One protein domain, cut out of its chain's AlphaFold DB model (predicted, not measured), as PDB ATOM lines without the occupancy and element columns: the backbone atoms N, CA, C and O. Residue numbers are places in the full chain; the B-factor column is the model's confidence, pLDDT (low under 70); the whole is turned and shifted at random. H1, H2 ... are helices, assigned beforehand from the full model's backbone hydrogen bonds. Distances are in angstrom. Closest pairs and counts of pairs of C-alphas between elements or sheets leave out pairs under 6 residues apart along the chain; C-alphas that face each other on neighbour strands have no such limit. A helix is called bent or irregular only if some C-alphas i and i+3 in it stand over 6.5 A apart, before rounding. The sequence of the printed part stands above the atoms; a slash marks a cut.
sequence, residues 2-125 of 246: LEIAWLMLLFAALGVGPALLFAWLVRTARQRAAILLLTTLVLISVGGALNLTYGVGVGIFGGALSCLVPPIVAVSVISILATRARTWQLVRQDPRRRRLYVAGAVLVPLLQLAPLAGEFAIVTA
ATOM      1  N   LEU A   2     238.704 249.550 366.342       72.31
ATOM      2  CA  LEU A   2     238.863 250.541 367.424       72.31
ATOM      3  C   LEU A   2     239.811 250.080 368.555       72.31
ATOM      4  O   LEU A   2     240.621 250.865 369.037       72.31
ATOM      5  N   GLU A   3     239.772 248.799 368.929       62.94
ATOM      6  CA  GLU A   3     240.622 248.239 369.996       62.94
ATOM      7  C   GLU A   3     242.116 248.216 369.636       62.94
ATOM      8  O   GLU A   3     242.968 248.493 370.476       62.94
ATOM      9  N   ILE A   4     242.439 247.972 368.361       56.81
ATOM     10  CA  ILE A   4     243.823 247.966 367.866       56.81
ATOM     11  C   ILE A   4     244.420 249.379 367.937       56.81
ATOM     12  O   ILE A   4     245.571 249.543 368.332       56.81
ATOM     13  N   ALA A   5     243.634 250.410 367.611       64.50
ATOM     14  CA  ALA A   5     244.081 251.799 367.690       64.50
ATOM     15  C   ALA A   5     244.364 252.240 369.138       64.50
ATOM     16  O   ALA A   5     245.369 252.906 369.395       64.50
ATOM     17  N   TRP A   6     243.525 251.827 370.094       72.75
ATOM     18  CA  TRP A   6     243.749 252.082 371.522       72.75
ATOM     19  C   TRP A   6     245.011 251.403 372.045       72.75
ATOM     20  O   TRP A   6     245.801 252.038 372.744       72.75
ATOM     21  N   LEU A   7     245.241 250.151 371.649       58.81
ATOM     22  CA  LEU A   7     246.471 249.429 371.960       58.81
ATOM     23  C   LEU A   7     247.699 250.161 371.395       58.81
ATOM     24  O   LEU A   7     248.636 250.438 372.138       58.81
ATOM     25  N   MET A   8     247.667 250.579 370.124       61.25
ATOM     26  CA  MET A   8     248.754 251.354 369.502       61.25
ATOM     27  C   MET A   8     249.045 252.683 370.214       61.25
ATOM     28  O   MET A   8     250.212 253.035 370.398       61.25
ATOM     29  N   LEU A   9     248.014 253.403 370.662       71.56
ATOM     30  CA  LEU A   9     248.167 254.631 371.449       71.56
ATOM     31  C   LEU A   9     248.789 254.367 372.821       71.56
ATOM     32  O   LEU A   9     249.695 255.095 373.236       71.56
ATOM     33  N   LEU A  10     248.355 253.305 373.502       73.06
ATOM     34  CA  LEU A  10     248.947 252.872 374.764       73.06
ATOM     35  C   LEU A  10     250.436 252.521 374.579       73.06
ATOM     36  O   LEU A  10     251.267 252.896 375.405       73.06
ATOM     37  N   PHE A  11     250.802 251.882 373.461       62.44
ATOM     38  CA  PHE A  11     252.193 251.544 373.137       62.44
ATOM     39  C   PHE A  11     253.054 252.765 372.851       62.44
ATOM     40  O   PHE A  11     254.174 252.862 373.360       62.44
ATOM     41  N   ALA A  12     252.538 253.726 372.084       64.12
ATOM     42  CA  ALA A  12     253.228 254.991 371.874       64.12
ATOM     43  C   ALA A  12     253.459 255.711 373.215       64.12
ATOM     44  O   ALA A  12     254.556 256.208 373.475       64.12
ATOM     45  N   ALA A  13     252.464 255.697 374.107       75.44
ATOM     46  CA  ALA A  13     252.573 256.305 375.428       75.44
ATOM     47  C   ALA A  13     253.613 255.607 376.324       75.44
ATOM     48  O   ALA A  13     254.387 256.293 376.987       75.44
ATOM     49  N   LEU A  14     253.678 254.271 376.312       69.62
ATOM     50  CA  LEU A  14     254.586 253.485 377.161       69.62
ATOM     51  C   LEU A  14     256.030 253.417 376.634       69.62
ATOM     52  O   LEU A  14     256.961 253.349 377.432       69.62
ATOM     53  N   GLY A  15     256.241 253.452 375.316       67.31
ATOM     54  CA  GLY A  15     257.578 253.395 374.712       67.31
ATOM     55  C   GLY A  15     258.174 254.766 374.383       67.31
ATOM     56  O   GLY A  15     259.298 255.096 374.775       67.31
ATOM     57  N   VAL A  16     257.413 255.587 373.656       73.00
ATOM     58  CA  VAL A  16     257.879 256.880 373.123       73.00
ATOM     59  C   VAL A  16     257.838 257.954 374.200       73.00
ATOM     60  O   VAL A  16     258.773 258.748 374.313       73.00
ATOM     61  N   GLY A  17     256.795 257.943 375.033       80.44
ATOM     62  CA  GLY A  17     256.611 258.891 376.132       80.44
ATOM     63  C   GLY A  17     257.834 258.985 377.054       80.44
ATOM     64  O   GLY A  17     258.419 260.067 377.158       80.44
ATOM     65  N   PRO A  18     258.295 257.878 377.671       79.06
ATOM     66  CA  PRO A  18     259.454 257.900 378.558       79.06
ATOM     67  C   PRO A  18     260.755 258.295 377.856       79.06
ATOM     68  O   PRO A  18     261.555 259.026 378.437       79.06
ATOM     69  N   ALA A  19     260.965 257.871 376.604       76.12
ATOM     70  CA  ALA A  19     262.158 258.225 375.833       76.12
ATOM     71  C   ALA A  19     262.213 259.732 375.516       76.12
ATOM     72  O   ALA A  19     263.255 260.373 375.694       76.12
ATOM     73  N   LEU A  20     261.085 260.322 375.101       81.38
ATOM     74  CA  LEU A  20     260.969 261.761 374.859       81.38
ATOM     75  C   LEU A  20     261.077 262.566 376.157       81.38
ATOM     76  O   LEU A  20     261.785 263.576 376.190       81.38
ATOM     77  N   LEU A  21     260.436 262.104 377.236       84.25
ATOM     78  CA  LEU A  21     260.533 262.725 378.555       84.25
ATOM     79  C   LEU A  21     261.979 262.707 379.061       84.25
ATOM     80  O   LEU A  21     262.480 263.732 379.517       84.25
ATOM     81  N   PHE A  22     262.686 261.584 378.914       81.81
ATOM     82  CA  PHE A  22     264.100 261.475 379.259       81.81
ATOM     83  C   PHE A  22     264.958 262.466 378.462       81.81
ATOM     84  O   PHE A  22     265.719 263.239 379.051       81.81
ATOM     85  N   ALA A  23     264.802 262.507 377.134       78.38
ATOM     86  CA  ALA A  23     265.533 263.442 376.279       78.38
ATOM     87  C   ALA A  23     265.261 264.908 376.664       78.38
ATOM     88  O   ALA A  23     266.184 265.728 376.710       78.38
ATOM     89  N   TRP A  24     264.012 265.237 377.001       85.94
ATOM     90  CA  TRP A  24     263.618 266.561 377.477       85.94
ATOM     91  C   TRP A  24     264.211 266.905 378.853       85.94
ATOM     92  O   TRP A  24     264.722 268.012 379.045       85.94
ATOM     93  N   LEU A  25     264.223 265.967 379.804       83.50
ATOM     94  CA  LEU A  25     264.818 266.157 381.134       83.50
ATOM     95  C   LEU A  25     266.332 266.386 381.059       83.50
ATOM     96  O   LEU A  25     266.866 267.273 381.731       83.50
ATOM     97  N   VAL A  26     267.026 265.638 380.196       79.69
ATOM     98  CA  VAL A  26     268.458 265.842 379.927       79.69
ATOM     99  C   VAL A  26     268.698 267.217 379.293       79.69
ATOM    100  O   VAL A  26     269.633 267.921 379.685       79.69
ATOM    101  N   ARG A  27     267.832 267.639 378.358       81.44
ATOM    102  CA  ARG A  27     267.915 268.955 377.708       81.44
ATOM    103  C   ARG A  27     267.711 270.110 378.691       81.44
ATOM    104  O   ARG A  27     268.440 271.094 378.621       81.44
ATOM    105  N   THR A  28     266.765 269.988 379.617       84.88
ATOM    106  CA  THR A  28     266.425 271.026 380.613       84.88
ATOM    107  C   THR A  28     267.337 271.028 381.844       84.88
ATOM    108  O   THR A  28     267.027 271.685 382.834       84.88
ATOM    109  N   ALA A  29     268.470 270.316 381.799       80.19
ATOM    110  CA  ALA A  29     269.433 270.214 382.900       80.19
ATOM    111  C   ALA A  29     268.876 269.598 384.201       80.19
ATOM    112  O   ALA A  29     269.509 269.695 385.253       80.19
ATOM    113  N   ARG A  30     267.727 268.913 384.156       87.19
ATOM    114  CA  ARG A  30     267.086 268.299 385.331       87.19
ATOM    115  C   ARG A  30     267.636 266.895 385.600       87.19
ATOM    116  O   ARG A  30     266.913 265.904 385.542       87.19
ATOM    117  N   GLN A  31     268.928 266.806 385.922       77.00
ATOM    118  CA  GLN A  31     269.644 265.527 386.072       77.00
ATOM    119  C   GLN A  31     269.006 264.587 387.110       77.00
ATOM    120  O   GLN A  31     268.866 263.398 386.844       77.00
ATOM    121  N   ARG A  32     268.557 265.112 388.261       85.00
ATOM    122  CA  ARG A  32     267.903 264.304 389.311       85.00
ATOM    123  C   ARG A  32     266.617 263.639 388.817       85.00
ATOM    124  O   ARG A  32     266.406 262.461 389.071       85.00
ATOM    125  N   ALA A  33     265.796 264.375 388.070       83.12
ATOM    126  CA  ALA A  33     264.556 263.848 387.508       83.12
ATOM    127  C   ALA A  33     264.823 262.803 386.414       83.12
ATOM    128  O   ALA A  33     264.117 261.804 386.343       83.12
ATOM    129  N   ALA A  34     265.866 262.993 385.598       75.31
ATOM    130  CA  ALA A  34     266.271 262.002 384.599       75.31
ATOM    131  C   ALA A  34     266.757 260.690 385.244       75.31
ATOM    132  O   ALA A  34     266.399 259.613 384.775       75.31
ATOM    133  N   ILE A  35     267.528 260.770 386.335       76.31
ATOM    134  CA  ILE A  35     267.967 259.591 387.102       76.31
ATOM    135  C   ILE A  35     266.771 258.889 387.750       76.31
ATOM    136  O   ILE A  35     266.667 257.666 387.663       76.31
ATOM    137  N   LEU A  36     265.858 259.649 388.364       84.50
ATOM    138  CA  LEU A  36     264.641 259.102 388.963       84.50
ATOM    139  C   LEU A  36     263.809 258.354 387.914       84.50
ATOM    140  O   LEU A  36     263.462 257.202 388.138       84.50
ATOM    141  N   LEU A  37     263.588 258.955 386.739       82.50
ATOM    142  CA  LEU A  37     262.871 258.321 385.631       82.50
ATOM    143  C   LEU A  37     263.528 257.004 385.200       82.50
ATOM    144  O   LEU A  37     262.838 255.997 385.086       82.50
ATOM    145  N   LEU A  38     264.850 256.992 384.987       76.44
ATOM    146  CA  LEU A  38     265.567 255.766 384.621       76.44
ATOM    147  C   LEU A  38     265.438 254.690 385.703       76.44
ATOM    148  O   LEU A  38     265.189 253.536 385.382       76.44
ATOM    149  N   THR A  39     265.562 255.066 386.976       75.75
ATOM    150  CA  THR A  39     265.441 254.130 388.103       75.75
ATOM    151  C   THR A  39     264.033 253.541 388.174       75.75
ATOM    152  O   THR A  39     263.880 252.333 388.316       75.75
ATOM    153  N   THR A  40     262.998 254.366 388.000       80.44
ATOM    154  CA  THR A  40     261.607 253.904 387.939       80.44
ATOM    155  C   THR A  40     261.381 252.957 386.763       80.44
ATOM    156  O   THR A  40     260.751 251.921 386.943       80.44
ATOM    157  N   LEU A  41     261.930 253.259 385.580       78.12
ATOM    158  CA  LEU A  41     261.844 252.365 384.421       78.12
ATOM    159  C   LEU A  41     262.525 251.017 384.695       78.12
ATOM    160  O   LEU A  41     261.940 249.986 384.389       78.12
ATOM    161  N   VAL A  42     263.704 251.011 385.332       75.19
ATOM    162  CA  VAL A  42     264.379 249.771 385.759       75.19
ATOM    163  C   VAL A  42     263.483 248.967 386.699       75.19
ATOM    164  O   VAL A  42     263.279 247.778 386.473       75.19
ATOM    165  N   LEU A  43     262.925 249.601 387.736       76.75
ATOM    166  CA  LEU A  43     262.072 248.923 388.715       76.75
ATOM    167  C   LEU A  43     260.799 248.355 388.079       76.75
ATOM    168  O   LEU A  43     260.417 247.234 388.401       76.75
ATOM    169  N   ILE A  44     260.173 249.086 387.151       78.44
ATOM    170  CA  ILE A  44     259.002 248.605 386.403       78.44
ATOM    171  C   ILE A  44     259.383 247.430 385.503       78.44
ATOM    172  O   ILE A  44     258.661 246.439 385.484       78.44
ATOM    173  N   SER A  45     260.510 247.495 384.790       69.38
ATOM    174  CA  SER A  45     260.976 246.391 383.944       69.38
ATOM    175  C   SER A  45     261.281 245.136 384.761       69.38
ATOM    176  O   SER A  45     260.858 244.047 384.382       69.38
ATOM    177  N   VAL A  46     261.965 245.274 385.902       70.12
ATOM    178  CA  VAL A  46     262.261 244.153 386.808       70.12
ATOM    179  C   VAL A  46     260.975 243.596 387.418       70.12
ATOM    180  O   VAL A  46     260.753 242.392 387.373       70.12
ATOM    181  N   GLY A  47     260.096 244.455 387.940       69.81
ATOM    182  CA  GLY A  47     258.811 244.042 388.506       69.81
ATOM    183  C   GLY A  47     257.896 243.383 387.472       69.81
ATOM    184  O   GLY A  47     257.260 242.378 387.768       69.81
ATOM    185  N   GLY A  48     257.881 243.898 386.241       69.12
ATOM    186  CA  GLY A  48     257.166 243.319 385.109       69.12
ATOM    187  C   GLY A  48     257.720 241.953 384.717       69.12
ATOM    188  O   GLY A  48     256.946 241.016 384.566       69.12
ATOM    189  N   ALA A  49     259.046 241.802 384.634       64.62
ATOM    190  CA  ALA A  49     259.682 240.512 384.376       64.62
ATOM    191  C   ALA A  49     259.371 239.490 385.482       64.62
ATOM    192  O   ALA A  49     258.999 238.358 385.181       64.62
ATOM    193  N   LEU A  50     259.444 239.890 386.756       64.12
ATOM    194  CA  LEU A  50     259.078 239.029 387.884       64.12
ATOM    195  C   LEU A  50     257.595 238.646 387.849       64.12
ATOM    196  O   LEU A  50     257.272 237.483 388.050       64.12
ATOM    197  N   ASN A  51     256.692 239.578 387.545       64.69
ATOM    198  CA  ASN A  51     255.263 239.282 387.441       64.69
ATOM    199  C   ASN A  51     254.948 238.386 386.230       64.69
ATOM    200  O   ASN A  51     254.121 237.491 386.324       64.69
ATOM    201  N   LEU A  52     255.651 238.547 385.107       61.91
ATOM    202  CA  LEU A  52     255.535 237.626 383.972       61.91
ATOM    203  C   LEU A  52     256.067 236.224 384.302       61.91
ATOM    204  O   LEU A  52     255.554 235.243 383.778       61.91
ATOM    205  N   THR A  53     257.075 236.131 385.172       57.91
ATOM    206  CA  THR A  53     257.709 234.859 385.554       57.91
ATOM    207  C   THR A  53     256.933 234.117 386.643       57.91
ATOM    208  O   THR A  53     256.815 232.898 386.597       57.91
ATOM    209  N   TYR A  54     256.424 234.846 387.638       57.34
ATOM    210  CA  TYR A  54     255.841 234.287 388.863       57.34
ATOM    211  C   TYR A  54     254.346 234.586 389.026       57.34
ATOM    212  O   TYR A  54     253.704 234.047 389.925       57.34
ATOM    213  N   GLY A  55     253.785 235.469 388.202       56.25
ATOM    214  CA  GLY A  55     252.391 235.882 388.273       56.25
ATOM    215  C   GLY A  55     251.453 234.918 387.556       56.25
ATOM    216  O   GLY A  55     251.776 234.303 386.549       56.25
ATOM    217  N   VAL A  56     250.230 234.844 388.067       50.34
ATOM    218  CA  VAL A  56     249.155 233.898 387.717       50.34
ATOM    219  C   VAL A  56     248.604 234.070 386.273       50.34
ATOM    220  O   VAL A  56     247.714 233.341 385.850       50.34
ATOM    221  N   GLY A  57     249.128 235.010 385.472       50.03
ATOM    222  CA  GLY A  57     248.564 235.445 384.177       50.03
ATOM    223  C   GLY A  57     249.368 235.100 382.911       50.03
ATOM    224  O   GLY A  57     249.152 235.727 381.872       50.03
ATOM    225  N   VAL A  58     250.302 234.145 382.979       52.12
ATOM    226  CA  VAL A  58     251.325 233.876 381.940       52.12
ATOM    227  C   VAL A  58     250.749 233.498 380.561       52.12
ATOM    228  O   VAL A  58     251.381 233.754 379.542       52.12
ATOM    229  N   GLY A  59     249.539 232.937 380.487       53.38
ATOM    230  CA  GLY A  59     249.119 232.193 379.293       53.38
ATOM    231  C   GLY A  59     248.776 232.997 378.034       53.38
ATOM    232  O   GLY A  59     248.926 232.479 376.936       53.38
ATOM    233  N   ILE A  60     248.308 234.244 378.155       52.31
ATOM    234  CA  ILE A  60     247.787 234.991 376.986       52.31
ATOM    235  C   ILE A  60     248.390 236.395 376.904       52.31
ATOM    236  O   ILE A  60     248.816 236.838 375.838       52.31
ATOM    237  N   PHE A  61     248.502 237.088 378.039       53.28
ATOM    238  CA  PHE A  61     249.055 238.441 378.059       53.28
ATOM    239  C   PHE A  61     250.584 238.461 377.944       53.28
ATOM    240  O   PHE A  61     251.121 239.387 377.343       53.28
ATOM    241  N   GLY A  62     251.284 237.437 378.447       56.97
ATOM    242  CA  GLY A  62     252.747 237.356 378.373       56.97
ATOM    243  C   GLY A  62     253.268 237.253 376.939       56.97
ATOM    244  O   GLY A  62     254.097 238.065 376.534       56.97
ATOM    245  N   GLY A  63     252.710 236.328 376.148       58.75
ATOM    246  CA  GLY A  63     253.085 236.144 374.741       58.75
ATOM    247  C   GLY A  63     252.710 237.333 373.851       58.75
ATOM    248  O   GLY A  63     253.481 237.741 372.987       58.75
ATOM    249  N   ALA A  64     251.551 237.960 374.092       58.69
ATOM    250  CA  ALA A  64     251.177 239.169 373.362       58.69
ATOM    251  C   ALA A  64     252.150 240.325 373.658       58.69
ATOM    252  O   ALA A  64     252.588 241.013 372.736       58.69
ATOM    253  N   LEU A  65     252.527 240.520 374.927       62.19
ATOM    254  CA  LEU A  65     253.452 241.577 375.344       62.19
ATOM    255  C   LEU A  65     254.882 241.357 374.835       62.19
ATOM    256  O   LEU A  65     255.540 242.336 374.480       62.19
ATOM    257  N   SER A  66     255.366 240.115 374.742       62.84
ATOM    258  CA  SER A  66     256.710 239.840 374.220       62.84
ATOM    259  C   SER A  66     256.831 240.119 372.718       62.84
ATOM    260  O   SER A  66     257.838 240.682 372.285       62.84
ATOM    261  N   CYS A  67     255.775 239.888 371.931       62.72
ATOM    262  CA  CYS A  67     255.700 240.312 370.522       62.72
ATOM    263  C   CYS A  67     255.742 241.841 370.334       62.72
ATOM    264  O   CYS A  67     256.103 242.335 369.264       62.72
ATOM    265  N   LEU A  68     255.383 242.603 371.368       65.06
ATOM    266  CA  LEU A  68     255.322 244.067 371.344       65.06
ATOM    267  C   LEU A  68     256.616 244.732 371.824       65.06
ATOM    268  O   LEU A  68     256.826 245.923 371.589       65.06
ATOM    269  N   VAL A  69     257.518 243.971 372.441       67.19
ATOM    270  CA  VAL A  69     258.834 244.455 372.861       67.19
ATOM    271  C   VAL A  69     259.666 244.983 371.676       67.19
ATOM    272  O   VAL A  69     260.120 246.126 371.755       67.19
ATOM    273  N   PRO A  70     259.847 244.250 370.555       65.12
ATOM    274  CA  PRO A  70     260.663 244.717 369.432       65.12
ATOM    275  C   PRO A  70     260.239 246.068 368.825       65.12
ATOM    276  O   PRO A  70     261.114 246.921 368.652       65.12
ATOM    277  N   PRO A  71     258.947 246.336 368.520       64.38
ATOM    278  CA  PRO A  71     258.551 247.639 367.991       64.38
ATOM    279  C   PRO A  71     258.739 248.759 369.019       64.38
ATOM    280  O   PRO A  71     259.178 249.845 368.651       64.38
ATOM    281  N   ILE A  72     258.493 248.500 370.309       69.12
ATOM    282  CA  ILE A  72     258.753 249.479 371.375       69.12
ATOM    283  C   ILE A  72     260.247 249.836 371.425       69.12
ATOM    284  O   ILE A  72     260.587 251.021 371.409       69.12
ATOM    285  N   VAL A  73     261.133 248.833 371.385       69.75
ATOM    286  CA  VAL A  73     262.593 249.024 371.316       69.75
ATOM    287  C   VAL A  73     262.984 249.853 370.102       69.75
ATOM    288  O   VAL A  73     263.708 250.842 370.235       69.75
ATOM    289  N   ALA A  74     262.487 249.487 368.921       66.00
ATOM    290  CA  ALA A  74     262.816 250.172 367.680       66.00
ATOM    291  C   ALA A  74     262.415 251.652 367.730       66.00
ATOM    292  O   ALA A  74     263.236 252.521 367.435       66.00
ATOM    293  N   VAL A  75     261.190 251.967 368.169       70.12
ATOM    294  CA  VAL A  75     260.733 253.361 368.241       70.12
ATOM    295  C   VAL A  75     261.478 254.139 369.330       70.12
ATOM    296  O   VAL A  75     261.825 255.303 369.107       70.12
ATOM    297  N   SER A  76     261.798 253.529 370.473       69.38
ATOM    298  CA  SER A  76     262.616 254.174 371.506       69.38
ATOM    299  C   SER A  76     264.031 254.477 371.005       69.38
ATOM    300  O   SER A  76     264.499 255.604 371.169       69.38
ATOM    301  N   VAL A  77     264.688 253.538 370.316       71.50
ATOM    302  CA  VAL A  77     266.003 253.757 369.690       71.50
ATOM    303  C   VAL A  77     265.926 254.863 368.638       71.50
ATOM    304  O   VAL A  77     266.723 255.799 368.689       71.50
ATOM    305  N   ILE A  78     264.948 254.816 367.728       69.44
ATOM    306  CA  ILE A  78     264.747 255.842 366.692       69.44
ATOM    307  C   ILE A  78     264.514 257.216 367.327       69.44
ATOM    308  O   ILE A  78     265.125 258.190 366.904       69.44
ATOM    309  N   SER A  79     263.698 257.312 368.379       71.56
ATOM    310  CA  SER A  79     263.432 258.574 369.086       71.56
ATOM    311  C   SER A  79     264.696 259.130 369.750       71.56
ATOM    312  O   SER A  79     264.981 260.331 369.688       71.56
ATOM    313  N   ILE A  80     265.508 258.258 370.351       69.81
ATOM    314  CA  ILE A  80     266.789 258.634 370.952       69.81
ATOM    315  C   ILE A  80     267.772 259.098 369.867       69.81
ATOM    316  O   ILE A  80     268.410 260.139 370.023       69.81
ATOM    317  N   LEU A  81     267.857 258.395 368.736       70.81
ATOM    318  CA  LEU A  81     268.714 258.767 367.606       70.81
ATOM    319  C   LEU A  81     268.256 260.065 366.923       70.81
ATOM    320  O   LEU A  81     269.087 260.917 366.618       70.81
ATOM    321  N   ALA A  82     266.952 260.262 366.737       71.50
ATOM    322  CA  ALA A  82     266.384 261.468 366.141       71.50
ATOM    323  C   ALA A  82     266.612 262.697 367.031       71.50
ATOM    324  O   ALA A  82     266.942 263.782 366.546       71.50
ATOM    325  N   THR A  83     266.507 262.534 368.354       72.94
ATOM    326  CA  THR A  83     266.835 263.617 369.291       72.94
ATOM    327  C   THR A  83     268.335 263.906 369.320       72.94
ATOM    328  O   THR A  83     268.711 265.075 369.417       72.94
ATOM    329  N   ARG A  84     269.200 262.895 369.129       70.00
ATOM    330  CA  ARG A  84     270.670 263.020 369.134       70.00
ATOM    331  C   ARG A  84     271.175 264.194 368.303       70.00
ATOM    332  O   ARG A  84     272.001 264.950 368.801       70.00
ATOM    333  N   ALA A  85     270.669 264.401 367.087       63.56
ATOM    334  CA  ALA A  85     271.138 265.480 366.210       63.56
ATOM    335  C   ALA A  85     271.000 266.882 366.845       63.56
ATOM    336  O   ALA A  85     271.883 267.722 366.684       63.56
ATOM    337  N   ARG A  86     269.937 267.121 367.628       69.56
ATOM    338  CA  ARG A  86     269.696 268.399 368.323       69.56
ATOM    339  C   ARG A  86     270.320 268.445 369.716       69.56
ATOM    340  O   ARG A  86     270.837 269.482 370.123       69.56
ATOM    341  N   THR A  87     270.287 267.345 370.468       67.62
ATOM    342  CA  THR A  87     270.785 267.323 371.853       67.62
ATOM    343  C   THR A  87     272.306 267.200 371.928       67.62
ATOM    344  O   THR A  87     272.901 267.678 372.888       67.62
ATOM    345  N   TRP A  88     272.963 266.605 370.930       69.50
ATOM    346  CA  TRP A  88     274.404 266.339 370.969       69.50
ATOM    347  C   TRP A  88     275.254 267.609 371.028       69.50
ATOM    348  O   TRP A  88     276.256 267.629 371.737       69.50
ATOM    349  N   GLN A  89     274.837 268.690 370.363       74.06
ATOM    350  CA  GLN A  89     275.538 269.977 370.447       74.06
ATOM    351  C   GLN A  89     275.508 270.555 371.873       74.06
ATOM    352  O   GLN A  89     276.540 270.992 372.375       74.06
ATOM    353  N   LEU A  90     274.361 270.469 372.557       66.31
ATOM    354  CA  LEU A  90     274.185 270.919 373.948       66.31
ATOM    355  C   LEU A  90     274.916 270.018 374.951       66.31
ATOM    356  O   LEU A  90     275.465 270.478 375.947       66.31
ATOM    357  N   VAL A  91     274.921 268.713 374.691       67.81
ATOM    358  CA  VAL A  91     275.514 267.701 375.570       67.81
ATOM    359  C   VAL A  91     277.044 267.669 375.456       67.81
ATOM    360  O   VAL A  91     277.717 267.267 376.403       67.81
ATOM    361  N   ARG A  92     277.621 268.133 374.339       77.00
ATOM    362  CA  ARG A  92     279.079 268.173 374.131       77.00
ATOM    363  C   ARG A  92     279.806 269.069 375.140       77.00
ATOM    364  O   ARG A  92     280.967 268.803 375.428       77.00
ATOM    365  N   GLN A  93     279.132 270.088 375.674       83.12
ATOM    366  CA  GLN A  93     279.723 271.051 376.608       83.12
ATOM    367  C   GLN A  93     279.808 270.534 378.055       83.12
ATOM    368  O   GLN A  93     280.661 270.992 378.806       83.12
ATOM    369  N   ASP A  94     278.971 269.567 378.452       84.81
ATOM    370  CA  ASP A  94     278.912 269.055 379.830       84.81
ATOM    371  C   ASP A  94     279.162 267.528 379.866       84.81
ATOM    372  O   ASP A  94     278.296 266.736 379.463       84.81
ATOM    373  N   PRO A  95     280.322 267.069 380.384       84.69
ATOM    374  CA  PRO A  95     280.678 265.653 380.389       84.69
ATOM    375  C   PRO A  95     279.734 264.796 381.244       84.69
ATOM    376  O   PRO A  95     279.549 263.614 380.937       84.69
ATOM    377  N   ARG A  96     279.095 265.357 382.283       81.19
ATOM    378  CA  ARG A  96     278.134 264.612 383.118       81.19
ATOM    379  C   ARG A  96     276.844 264.342 382.352       81.19
ATOM    380  O   ARG A  96     276.366 263.208 382.349       81.19
ATOM    381  N   ARG A  97     276.323 265.341 381.630       78.75
ATOM    382  CA  ARG A  97     275.145 265.166 380.755       78.75
ATOM    383  C   ARG A  97     275.421 264.175 379.639       78.75
ATOM    384  O   ARG A  97     274.550 263.373 379.314       78.75
ATOM    385  N   ARG A  98     276.640 264.187 379.092       82.38
ATOM    386  CA  ARG A  98     277.057 263.231 378.063       82.38
ATOM    387  C   ARG A  98     277.015 261.800 378.564       82.38
ATOM    388  O   ARG A  98     276.430 260.955 377.894       82.38
ATOM    389  N   ARG A  99     277.584 261.535 379.741       83.31
ATOM    390  CA  ARG A  99     277.536 260.199 380.353       83.31
ATOM    391  C   ARG A  99     276.098 259.752 380.605       83.31
ATOM    392  O   ARG A  99     275.756 258.637 380.235       83.31
ATOM    393  N   LEU A 100     275.255 260.629 381.153       80.75
ATOM    394  CA  LEU A 100     273.856 260.303 381.440       80.75
ATOM    395  C   LEU A 100     273.054 260.002 380.165       80.75
ATOM    396  O   LEU A 100     272.306 259.031 380.131       80.75
ATOM    397  N   TYR A 101     273.236 260.796 379.107       78.62
ATOM    398  CA  TYR A 101     272.572 260.569 377.825       78.62
ATOM    399  C   TYR A 101     272.999 259.244 377.187       78.62
ATOM    400  O   TYR A 101     272.144 258.485 376.747       78.62
ATOM    401  N   VAL A 102     274.303 258.938 377.174       82.81
ATOM    402  CA  VAL A 102     274.815 257.659 376.652       82.81
ATOM    403  C   VAL A 102     274.294 256.484 377.480       82.81
ATOM    404  O   VAL A 102     273.834 255.504 376.904       82.81
ATOM    405  N   ALA A 103     274.298 256.599 378.812       80.38
ATOM    406  CA  ALA A 103     273.756 255.572 379.695       80.38
ATOM    407  C   ALA A 103     272.271 255.314 379.410       80.38
ATOM    408  O   ALA A 103     271.891 254.172 379.198       80.38
ATOM    409  N   GLY A 104     271.440 256.358 379.317       74.75
ATOM    410  CA  GLY A 104     270.021 256.208 378.977       74.75
ATOM    411  C   GLY A 104     269.792 255.653 377.567       74.75
ATOM    412  O   GLY A 104     268.928 254.802 377.383       74.75
ATOM    413  N   ALA A 105     270.603 256.070 376.589       78.19
ATOM    414  CA  ALA A 105     270.523 255.590 375.208       78.19
ATOM    415  C   ALA A 105     270.798 254.086 375.063       78.19
ATOM    416  O   ALA A 105     270.277 253.465 374.142       78.19
ATOM    417  N   VAL A 106     271.599 253.512 375.963       80.94
ATOM    418  CA  VAL A 106     271.900 252.073 376.004       80.94
ATOM    419  C   VAL A 106     270.934 251.330 376.929       80.94
ATOM    420  O   VAL A 106     270.434 250.265 376.578       80.94
ATOM    421  N   LEU A 107     270.639 251.899 378.098       77.56
ATOM    422  CA  LEU A 107     269.844 251.247 379.133       77.56
ATOM    423  C   LEU A 107     268.372 251.106 378.733       77.56
ATOM    424  O   LEU A 107     267.788 250.060 378.984       77.56
ATOM    425  N   VAL A 108     267.771 252.118 378.096       75.44
ATOM    426  CA  VAL A 108     266.349 252.070 377.706       75.44
ATOM    427  C   VAL A 108     266.059 250.905 376.741       75.44
ATOM    428  O   VAL A 108     265.182 250.105 377.064       75.44
ATOM    429  N   PRO A 109     266.807 250.718 375.634       74.44
ATOM    430  CA  PRO A 109     266.634 249.548 374.768       74.44
ATOM    431  C   PRO A 109     266.896 248.214 375.477       74.44
ATOM    432  O   PRO A 109     266.142 247.263 375.292       74.44
ATOM    433  N   LEU A 110     267.938 248.134 376.316       76.50
ATOM    434  CA  LEU A 110     268.261 246.910 377.061       76.50
ATOM    435  C   LEU A 110     267.139 246.504 378.022       76.50
ATOM    436  O   LEU A 110     266.761 245.338 378.069       76.50
ATOM    437  N   LEU A 111     266.582 247.463 378.762       71.94
ATOM    438  CA  LEU A 111     265.471 247.221 379.685       71.94
ATOM    439  C   LEU A 111     264.202 246.783 378.963       71.94
ATOM    440  O   LEU A 111     263.418 246.014 379.512       71.94
ATOM    441  N   GLN A 112     264.003 247.261 377.738       72.06
ATOM    442  CA  GLN A 112     262.889 246.833 376.908       72.06
ATOM    443  C   GLN A 112     263.102 245.419 376.358       72.06
ATOM    444  O   GLN A 112     262.129 244.689 376.256       72.06
ATOM    445  N   LEU A 113     264.341 244.992 376.082       73.62
ATOM    446  CA  LEU A 113     264.671 243.612 375.685       73.62
ATOM    447  C   LEU A 113     264.682 242.613 376.854       73.62
ATOM    448  O   LEU A 113     264.617 241.405 376.623       73.62
ATOM    449  N   ALA A 114     264.760 243.089 378.098       73.19
ATOM    450  CA  ALA A 114     264.865 242.236 379.281       73.19
ATOM    451  C   ALA A 114     263.733 241.194 379.417       73.19
ATOM    452  O   ALA A 114     264.057 240.049 379.722       73.19
ATOM    453  N   PRO A 115     262.445 241.503 379.147       68.06
ATOM    454  CA  PRO A 115     261.380 240.502 379.168       68.06
ATOM    455  C   PRO A 115     261.588 239.392 378.135       68.06
ATOM    456  O   PRO A 115     261.367 238.234 378.456       68.06
ATOM    457  N   LEU A 116     262.068 239.723 376.931       71.88
ATOM    458  CA  LEU A 116     262.323 238.736 375.876       71.88
ATOM    459  C   LEU A 116     263.487 237.810 376.252       71.88
ATOM    460  O   LEU A 116     263.389 236.591 376.124       71.88
ATOM    461  N   ALA A 117     264.583 238.391 376.746       73.19
ATOM    462  CA  ALA A 117     265.734 237.628 377.219       73.19
ATOM    463  C   ALA A 117     265.368 236.751 378.428       73.19
ATOM    464  O   ALA A 117     265.764 235.589 378.491       73.19
ATOM    465  N   GLY A 118     264.579 237.300 379.356       69.06
ATOM    466  CA  GLY A 118     264.048 236.589 380.512       69.06
ATOM    467  C   GLY A 118     263.169 235.419 380.092       69.06
ATOM    468  O   GLY A 118     263.440 234.296 380.498       69.06
ATOM    469  N   GLU A 119     262.180 235.651 379.227       73.06
ATOM    470  CA  GLU A 119     261.284 234.608 378.723       73.06
ATOM    471  C   GLU A 119     262.074 233.473 378.064       73.06
ATOM    472  O   GLU A 119     261.887 232.312 378.411       73.06
ATOM    473  N   PHE A 120     263.022 233.788 377.174       77.56
ATOM    474  CA  PHE A 120     263.830 232.767 376.509       77.56
ATOM    475  C   PHE A 120     264.687 231.960 377.494       77.56
ATOM    476  O   PHE A 120     264.746 230.729 377.404       77.56
ATOM    477  N   ALA A 121     265.339 232.633 378.448       77.31
ATOM    478  CA  ALA A 121     266.161 231.980 379.461       77.31
ATOM    479  C   ALA A 121     265.321 231.088 380.386       77.31
ATOM    480  O   ALA A 121     265.701 229.948 380.644       77.31
ATOM    481  N   ILE A 122     264.158 231.575 380.831       76.94
ATOM    482  CA  ILE A 122     263.228 230.841 381.694       76.94
ATOM    483  C   ILE A 122     262.667 229.629 380.958       76.94
ATOM    484  O   ILE A 122     262.731 228.527 381.490       76.94
ATOM    485  N   VAL A 123     262.183 229.795 379.722       80.44
ATOM    486  CA  VAL A 123     261.675 228.691 378.891       80.44
ATOM    487  C   VAL A 123     262.739 227.630 378.699       80.44
ATOM    488  O   VAL A 123     262.474 226.453 378.909       80.44
ATOM    489  N   THR A 124     263.956 228.028 378.345       84.75
ATOM    490  CA  THR A 124     265.042 227.074 378.105       84.75
ATOM    491  C   THR A 124     265.438 226.338 379.384       84.75
ATOM    492  O   THR A 124     265.582 225.117 379.367       84.75
ATOM    493  N   ALA A 125     265.573 227.053 380.505       85.81
ATOM    494  CA  ALA A 125     265.909 226.456 381.794       85.81
ATOM    495  C   ALA A 125     264.805 225.512 382.290       85.81
ATOM    496  O   ALA A 125     265.089 224.406 382.744       85.81
TER     497      ALA A 125
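AT A GLANCE: This is residues 2 to 125 of the 246 residues of an uncharacterized protein of Anaerolineae bacterium (UniProt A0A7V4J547). Two helical hairpins, H1 with H2 and H3b with H4a, pack side by side as an up-and-down bundle of four, each helix or arm running against the one before it. H1 slants away from the bundle, with residues 2 to 7 sticking out, while the arms H3a and H4b lie toward the other end of the long axis from the turn between H3 and H4. The printed part has 124 residues with four named helices, H1, H2, H3 and H4 in chain order, no named strand, and the class all helix. It is compact, with a radius of gyration of the C-alphas of 15.8 A and spans of 49 by 36 by 21 A.

HOW THE PARTS SIT: H1, residues 2 to 27, and H2, residues 31 to 54, form a helical hairpin at a steep tilt of 38 degrees. They touch through residues 18 to 26 of H1 and 31 to 38 of H2 alone, and their closest C-alphas, those of Leu 25 and Ala 34, are 5.6 A apart. H3, residues 58 to 91, was assigned as one helix by its hydrogen bonds but is bent, with C-alphas 67 and 70 6.7 A apart; its arms H3a, residues 58 to 67, and H3b, residues 70 to 91, stand at a steep tilt of 45 degrees. H1 touches H3b, the same way at a shallow tilt of 26 degrees, closest at the C-alphas of Gly 15 and Ile 72, 5.3 A apart. H4, residues 95 to 125, is likewise one helix by its hydrogen bonds but bent, with C-alphas 112 and 115 6.9 A apart and arms H4a, residues 95 to 112, and H4b, residues 115 to 125, at a steep tilt of 50 degrees. H3b and H4a form a second helical hairpin at a shallow tilt of 6 degrees; their closest C-alphas, those of Val 73 and Pro 109, are 5.3 A apart. H2 touches H4a, closest at the C-alphas of Ser 45 and Leu 111, 6.2 A apart, while H2 and H3b are apart. H3a is close to H4b but not clearly touching it, the C-alphas of Ser 66 and Leu 116 being closest at 6.0 A. In H2 and H4b every O i to N i+4 pair is within hydrogen-bond range; the counts are 19 of 22 in H1, 4 of 6 in H3a, 14 of 18 in H3b and 13 of 14 in H4a.

IN THESE COORDINATES: H1 begins at C-alpha 2, (238.863, 250.541, 367.424), measures 35.9 A and has a kink of 29 degrees near residue 17. H2 measures 34.3 A, H3b 28.0 A and H4a 26.1 A. H4b ends at C-alpha 125, (265.909, 226.456, 381.794).

THE WHOLE: The two C-alphas farthest apart, those of Gly 59 and Gln 93, are 49.5 A apart. The printed part has no cut, and its three links are tight. The mean pLDDT of the printed part is 72.0, and 49 residues are under 70, among them residues 47 to 74.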